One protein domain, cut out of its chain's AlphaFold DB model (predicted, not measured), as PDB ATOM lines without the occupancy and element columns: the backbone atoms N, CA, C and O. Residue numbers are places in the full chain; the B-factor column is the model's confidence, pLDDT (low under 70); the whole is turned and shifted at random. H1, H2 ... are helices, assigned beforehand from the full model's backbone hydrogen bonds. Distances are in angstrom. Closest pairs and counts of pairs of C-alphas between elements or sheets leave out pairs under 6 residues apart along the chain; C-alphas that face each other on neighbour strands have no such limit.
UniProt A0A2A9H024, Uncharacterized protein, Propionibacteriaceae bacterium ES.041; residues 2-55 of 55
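What this domain is: This is residues 2 to 55 of the 55 residues of an uncharacterized protein of Propionibacteriaceae bacterium ES.041 (UniProt A0A2A9H024). This is a chain with little regular structure: after a short lead-in, helix H1 and the small helix H2 pack together at one end of an elongated outline, and a long stretch without named elements, residues 34 to 55, runs away from them, turns back as far as about residue 45 and then runs out again to Arg 55, at the end of the outline away from the helices. The 54 printed residues hold H1, then H2, and no named strand; the class is all helix, with 17 residues in named elements. The whole is only just compact, close to loose, with a radius of gyration of the C-alphas of 11.6 A and spans of 35 by 20 by 14 A.

How they stand to each other: Residues 4 to 5 pair with residues 36 to 37, antiparallel. H1, residues 9 to 20, and H2, residues 29 to 33, touch; their closest C-alphas, of Leu 12 and Ala 33, are 4.6 A apart. In H1 and H2 every O i to N i+4 pair is within hydrogen-bond range.

Where its parts are: H1 begins at C-alpha 9 (169.662, 194.340, 140.875) and is 16.7 A long. A short link leads to H2, 6.0 A long, which ends at C-alpha 33 (173.521, 200.740, 136.615).

The domain as a whole: The C-alphas farthest apart, of Ala 21 and Arg 55, are 37.2 A apart. The printed part has no cut. Confidence is low, with pLDDT under 70, at residues 2 to 3 and 38 to 55.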
ATOM      1  N   VAL A   2     157.380 209.061 141.091       52.62
ATOM      2  CA  VAL A   2     158.171 208.494 139.987       52.62
ATOM      3  C   VAL A   2     159.459 207.931 140.578       52.62
ATOM      4  O   VAL A   2     160.138 208.629 141.327       52.62
ATOM      5  N   GLY A   3     159.731 206.655 140.326       65.00
ATOM      6  CA  GLY A   3     160.930 205.966 140.794       65.00
ATOM      7  C   GLY A   3     161.867 205.685 139.627       65.00
ATOM      8  O   GLY A   3     161.409 205.490 138.503       65.00
ATOM      9  N   PHE A   4     163.169 205.661 139.891       74.38
ATOM     10  CA  PHE A   4     164.138 205.093 138.962       74.38
ATOM     11  C   PHE A   4     164.422 203.654 139.374       74.38
ATOM     12  O   PHE A   4     164.609 203.368 140.560       74.38
ATOM     13  N   GLU A   5     164.471 202.756 138.402       81.50
ATOM     14  CA  GLU A   5     164.842 201.360 138.617       81.50
ATOM     15  C   GLU A   5     166.096 201.037 137.806       81.50
ATOM     16  O   GLU A   5     166.230 201.515 136.679       81.50
ATOM     17  N   PRO A   6     167.063 200.298 138.371       86.94
ATOM     18  CA  PRO A   6     168.208 199.854 137.598       86.94
ATOM     19  C   PRO A   6     167.751 198.798 136.589       86.94
ATOM     20  O   PRO A   6     166.776 198.087 136.832       86.94
ATOM     21  N   ARG A   7     168.519 198.607 135.510       87.56
ATOM     22  CA  ARG A   7     168.270 197.530 134.534       87.56
ATOM     23  C   ARG A   7     168.072 196.165 135.209       87.56
ATOM     24  O   ARG A   7     167.286 195.346 134.742       87.56
ATOM     25  N   SER A   8     168.818 195.901 136.282       87.19
ATOM     26  CA  SER A   8     168.594 194.788 137.203       87.19
ATOM     27  C   SER A   8     169.259 195.062 138.557       87.19
ATOM     28  O   SER A   8     170.127 195.923 138.683       87.19
ATOM     29  N   VAL A   9     168.929 194.281 139.591       86.06
ATOM     30  CA  VAL A   9     169.662 194.340 140.875       86.06
ATOM     31  C   VAL A   9     171.160 194.065 140.667       86.06
ATOM     32  O   VAL A   9     172.009 194.727 141.261       86.06
ATOM     33  N   GLY A  10     171.500 193.129 139.776       90.75
ATOM     34  CA  GLY A  10     172.889 192.798 139.457       90.75
ATOM     35  C   GLY A  10     173.660 193.953 138.811       90.75
ATOM     36  O   GLY A  10     174.832 194.142 139.139       90.75
ATOM     37  N   SER A  11     173.022 194.750 137.939       92.44
ATOM     38  CA  SER A  11     173.680 195.912 137.320       92.44
ATOM     39  C   SER A  11     174.014 196.984 138.354       92.44
ATOM     40  O   SER A  11     175.112 197.536 138.328       92.44
ATOM     41  N   LEU A  12     173.116 197.211 139.314       91.38
ATOM     42  CA  LEU A  12     173.365 198.118 140.428       91.38
ATOM     43  C   LEU A  12     174.527 197.640 141.308       91.38
ATOM     44  O   LEU A  12     175.442 198.412 141.586       91.38
ATOM     45  N   VAL A  13     174.519 196.368 141.725       92.75
ATOM     46  CA  VAL A  13     175.596 195.808 142.562       92.75
ATOM     47  C   VAL A  13     176.949 195.936 141.857       92.75
ATOM     48  O   VAL A  13     177.924 196.353 142.479       92.75
ATOM     49  N   ARG A  14     177.011 195.635 140.553       96.12
ATOM     50  CA  ARG A  14     178.237 195.769 139.753       96.12
ATOM     51  C   ARG A  14     178.744 197.214 139.737       96.12
ATOM     52  O   ARG A  14     179.906 197.434 140.063       96.12
ATOM     53  N   ALA A  15     177.871 198.179 139.444       94.50
ATOM     54  CA  ALA A  15     178.224 199.598 139.404       94.50
ATOM     55  C   ALA A  15     178.738 200.105 140.763       94.50
ATOM     56  O   ALA A  15     179.746 200.803 140.828       94.50
ATOM     57  N   VAL A  16     178.115 199.691 141.873       93.81
ATOM     58  CA  VAL A  16     178.579 200.048 143.225       93.81
ATOM     59  C   VAL A  16     179.965 199.465 143.519       93.81
ATOM     60  O   VAL A  16     180.810 200.150 144.098       93.81
ATOM     61  N   LEU A  17     180.224 198.217 143.117       96.94
ATOM     62  CA  LEU A  17     181.541 197.596 143.280       96.94
ATOM     63  C   LEU A  17     182.609 198.273 142.414       96.94
ATOM     64  O   LEU A  17     183.729 198.468 142.883       96.94
ATOM     65  N   ASP A  18     182.270 198.657 141.184       96.88
ATOM     66  CA  ASP A  18     183.166 199.389 140.288       96.88
ATOM     67  C   ASP A  18     183.488 200.785 140.834       96.88
ATOM     68  O   ASP A  18     184.659 201.167 140.856       96.88
ATOM     69  N   ARG A  19     182.493 201.494 141.385       96.25
ATOM     70  CA  ARG A  19     182.702 202.774 142.076       96.25
ATOM     71  C   ARG A  19     183.611 202.608 143.287       96.25
ATOM     72  O   ARG A  19     184.580 203.343 143.447       96.25
ATOM     73  N   ARG A  20     183.339 201.609 144.135       95.81
ATOM     74  CA  ARG A  20     184.170 201.311 145.313       95.81
ATOM     75  C   ARG A  20     185.617 200.995 144.927       95.81
ATOM     76  O   ARG A  20     186.527 201.317 145.682       95.81
ATOM     77  N   ALA A  21     185.824 200.360 143.776       97.25
ATOM     78  CA  ALA A  21     187.144 200.063 143.233       97.25
ATOM     79  C   ALA A  21     187.813 201.260 142.527       97.25
ATOM     80  O   ALA A  21     188.919 201.101 142.019       97.25
ATOM     81  N   GLY A  22     187.158 202.426 142.461       97.38
ATOM     82  CA  GLY A  22     187.664 203.618 141.776       97.38
ATOM     83  C   GLY A  22     187.668 203.511 140.249       97.38
ATOM     84  O   GLY A  22     188.388 204.257 139.595       97.38
ATOM     85  N   ARG A  23     186.908 202.566 139.672       98.06
ATOM     86  CA  ARG A  23     186.809 202.382 138.212       98.06
ATOM     87  C   ARG A  23     185.823 203.340 137.554       98.06
ATOM     88  O   ARG A  23     185.969 203.620 136.372       98.06
ATOM     89  N   ILE A  24     184.822 203.776 138.310       97.00
ATOM     90  CA  ILE A  24     183.826 204.767 137.906       97.00
ATOM     91  C   ILE A  24     183.595 205.729 139.068       97.00
ATOM     92  O   ILE A  24     183.881 205.380 140.221       97.00
ATOM     93  N   ASP A  25     183.054 206.907 138.786       94.06
ATOM     94  CA  ASP A  25     182.664 207.863 139.819       94.06
ATOM     95  C   ASP A  25     181.142 207.874 140.073       94.06
ATOM     96  O   ASP A  25     180.383 207.019 139.607       94.06
ATOM     97  N   ASP A  26     180.688 208.817 140.900       89.00
ATOM     98  CA  ASP A  26     179.265 208.990 141.206       89.00
ATOM     99  C   ASP A  26     178.431 209.483 140.017       89.00
ATOM    100  O   ASP A  26     177.235 209.192 139.961       89.00
ATOM    101  N   ALA A  27     179.032 210.220 139.081       90.06
ATOM    102  CA  ALA A  27     178.352 210.726 137.893       90.06
ATOM    103  C   ALA A  27     178.147 209.620 136.845       90.06
ATOM    104  O   ALA A  27     177.138 209.622 136.139       90.06
ATOM    105  N   ASP A  28     179.051 208.645 136.795       92.50
ATOM    106  CA  ASP A  28     178.967 207.470 135.921       92.50
ATOM    107  C   ASP A  28     177.965 206.414 136.416       92.50
ATOM    108  O   ASP A  28     177.378 205.664 135.626       92.50
ATOM    109  N   LEU A  29     177.770 206.332 137.738       90.06
ATOM    110  CA  LEU A  29     176.981 205.285 138.391       90.06
ATOM    111  C   LEU A  29     175.572 205.124 137.798       90.06
ATOM    112  O   LEU A  29     175.177 203.974 137.562       90.06
ATOM    113  N   PRO A  30     174.803 206.198 137.507       88.69
ATOM    114  CA  PRO A  30     173.459 206.041 136.979       88.69
ATOM    115  C   PRO A  30     173.422 205.353 135.609       88.69
ATOM    116  O   PRO A  30     172.590 204.471 135.368       88.69
ATOM    117  N   ALA A  31     174.356 205.718 134.727       90.50
ATOM    118  CA  ALA A  31     174.484 205.126 133.401       90.50
ATOM    119  C   ALA A  31     174.998 203.679 133.484       90.50
ATOM    120  O   ALA A  31     174.464 202.796 132.809       90.50
ATOM    121  N   ALA A  32     175.968 203.411 134.364       92.75
ATOM    122  CA  ALA A  32     176.519 202.076 134.592       92.75
ATOM    123  C   ALA A  32     175.468 201.088 135.138       92.75
ATOM    124  O   ALA A  32     175.364 199.954 134.663       92.75
ATOM    125  N   ALA A  33     174.639 201.526 136.091       92.00
ATOM    126  CA  ALA A  33     173.521 200.740 136.615       92.00
ATOM    127  C   ALA A  33     172.363 200.606 135.604       92.00
ATOM    128  O   ALA A  33     171.540 199.690 135.724       92.00
ATOM    129  N   GLY A  34     172.318 201.481 134.594       91.19
ATOM    130  CA  GLY A  34     171.294 201.508 133.557       91.19
ATOM    131  C   GLY A  34     169.933 201.903 134.111       91.19
ATOM    132  O   GLY A  34     168.964 201.198 133.844       91.19
ATOM    133  N   PHE A  35     169.873 202.964 134.923       86.31
ATOM    134  CA  PHE A  35     168.605 203.415 135.489       86.31
ATOM    135  C   PHE A  35     167.637 203.892 134.410       86.31
ATOM    136  O   PHE A  35     167.988 204.697 133.546       86.31
ATOM    137  N   THR A  36     166.394 203.445 134.519       81.19
ATOM    138  CA  THR A  36     165.273 203.907 133.706       81.19
ATOM    139  C   THR A  36     164.193 204.490 134.601       81.19
ATOM    140  O   THR A  36     164.064 204.131 135.773       81.19
ATOM    141  N   LEU A  37     163.417 205.424 134.052       75.44
ATOM    142  CA  LEU A  37     162.221 205.917 134.719       75.44
ATOM    143  C   LEU A  37     161.196 204.778 134.758       75.44
ATOM    144  O   LEU A  37     160.798 204.286 133.703       75.44
ATOM    145  N   SER A  38     160.783 204.362 135.954       67.94
ATOM    146  CA  SER A  38     159.762 203.328 136.105       67.94
ATOM    147  C   SER A  38     158.416 203.879 135.622       67.94
ATOM    148  O   SER A  38     157.963 204.935 136.081       67.94
ATOM    149  N   ALA A  39     157.806 203.195 134.651       61.72
ATOM    150  CA  ALA A  39     156.559 203.619 134.015       61.72
ATOM    151  C   ALA A  39     155.337 203.422 134.931       61.72
ATOM    152  O   ALA A  39     154.408 204.231 134.900       61.72
ATOM    153  N   ASP A  40     155.385 202.414 135.807       62.81
ATOM    154  CA  ASP A  40     154.195 201.823 136.419       62.81
ATOM    155  C   ASP A  40     154.233 201.847 137.949       62.81
ATOM    156  O   ASP A  40     154.096 200.825 138.602       62.81
ATOM    157  N   GLY A  41     154.406 203.024 138.556       53.59
ATOM    158  CA  GLY A  41     154.054 203.247 139.971       53.59
ATOM    159  C   GLY A  41     154.663 202.276 140.997       53.59
ATOM    160  O   GLY A  41     154.145 202.173 142.109       53.59
ATOM    161  N   HIS A  42     155.733 201.562 140.647       54.66
ATOM    162  CA  HIS A  42     156.374 200.607 141.531       54.66
ATOM    163  C   HIS A  42     157.191 201.356 142.591       54.66
ATOM    164  O   HIS A  42     157.781 202.404 142.295       54.66
ATOM    165  N   PRO A  43     157.236 200.853 143.837       56.84
ATOM    166  CA  PRO A  43     158.090 201.431 144.862       56.84
ATOM    167  C   PRO A  43     159.545 201.413 144.370       56.84
ATOM    168  O   PRO A  43     160.008 200.361 143.921       56.84
ATOM    169  N   PRO A  44     160.277 202.539 144.425       58.16
ATOM    170  CA  PRO A  44     161.663 202.573 143.980       58.16
ATOM    171  C   PRO A  44     162.491 201.554 144.774       58.16
ATOM    172  O   PRO A  44     162.466 201.547 146.003       58.16
ATOM    173  N   VAL A  45     163.248 200.709 144.067       58.75
ATOM    174  CA  VAL A  45     164.138 199.704 144.683       58.75
ATOM    175  C   VAL A  45     165.275 200.379 145.460       58.75
ATOM    176  O   VAL A  45     165.801 199.817 146.418       58.75
ATOM    177  N   VAL A  46     165.634 201.608 145.076       57.22
ATOM    178  CA  VAL A  46     166.608 202.440 145.780       57.22
ATOM    179  C   VAL A  46     166.142 203.890 145.744       57.22
ATOM    180  O   VAL A  46     165.983 204.473 144.671       57.22
ATOM    181  N   THR A  47     165.954 204.498 146.910       49.59
ATOM    182  CA  THR A  47     165.689 205.936 147.019       49.59
ATOM    183  C   THR A  47     167.009 206.692 146.881       49.59
ATOM    184  O   THR A  47     167.654 207.018 147.873       49.59
ATOM    185  N   TYR A  48     167.440 206.972 145.652       51.50
ATOM    186  CA  TYR A  48     168.340 208.107 145.439       51.50
ATOM    187  C   TYR A  48     167.519 209.396 145.553       51.50
ATOM    188  O   TYR A  48     166.390 209.454 145.066       51.50
ATOM    189  N   PHE A  49     168.083 210.438 146.171       45.97
ATOM    190  CA  PHE A  49     167.517 211.795 146.280       45.97
ATOM    191  C   PHE A  49     167.416 212.521 144.918       45.97
ATOM    192  O   PHE A  49     167.672 213.719 144.817       45.97
ATOM    193  N   ALA A  50     167.085 211.819 143.836       47.00
ATOM    194  CA  ALA A  50     166.897 212.423 142.530       47.00
ATOM    195  C   ALA A  50     165.471 212.984 142.437       47.00
ATOM    196  O   ALA A  50     164.492 212.244 142.336       47.00
ATOM    197  N   VAL A  51     165.355 214.311 142.482       41.72
ATOM    198  CA  VAL A  51     164.095 215.024 142.252       41.72
ATOM    199  C   VAL A  51     163.841 215.054 140.743       41.72
ATOM    200  O   VAL A  51     164.460 215.825 140.018       41.72
ATOM    201  N   GLY A  52     162.956 214.188 140.249       46.94
ATOM    202  CA  GLY A  52     162.495 214.224 138.860       46.94
ATOM    203  C   GLY A  52     161.224 215.063 138.725       46.94
ATOM    204  O   GLY A  52     160.182 214.682 139.259       46.94
ATOM    205  N   THR A  53     161.274 216.190 138.009       41.12
ATOM    206  CA  THR A  53     160.071 216.964 137.649       41.12
ATOM    207  C   THR A  53     159.502 216.444 136.328       41.12
ATOM    208  O   THR A  53     160.187 216.445 135.309       41.12
ATOM    209  N   LYS A  54     158.242 215.995 136.343       40.22
ATOM    210  CA  LYS A  54     157.502 215.559 135.149       40.22
ATOM    211  C   LYS A  54     156.878 216.791 134.479       40.22
ATOM    212  O   LYS A  54     156.185 217.544 135.163       40.22
ATOM    213  N   ARG A  55     157.153 217.011 133.189       49.28
ATOM    214  CA  ARG A  55     156.389 217.941 132.341       49.28
ATOM    215  C   ARG A  55     155.169 217.236 131.766       49.28
ATOM    216  O   ARG A  55     155.295 216.025 131.474       49.28
TER     217      ARG A  55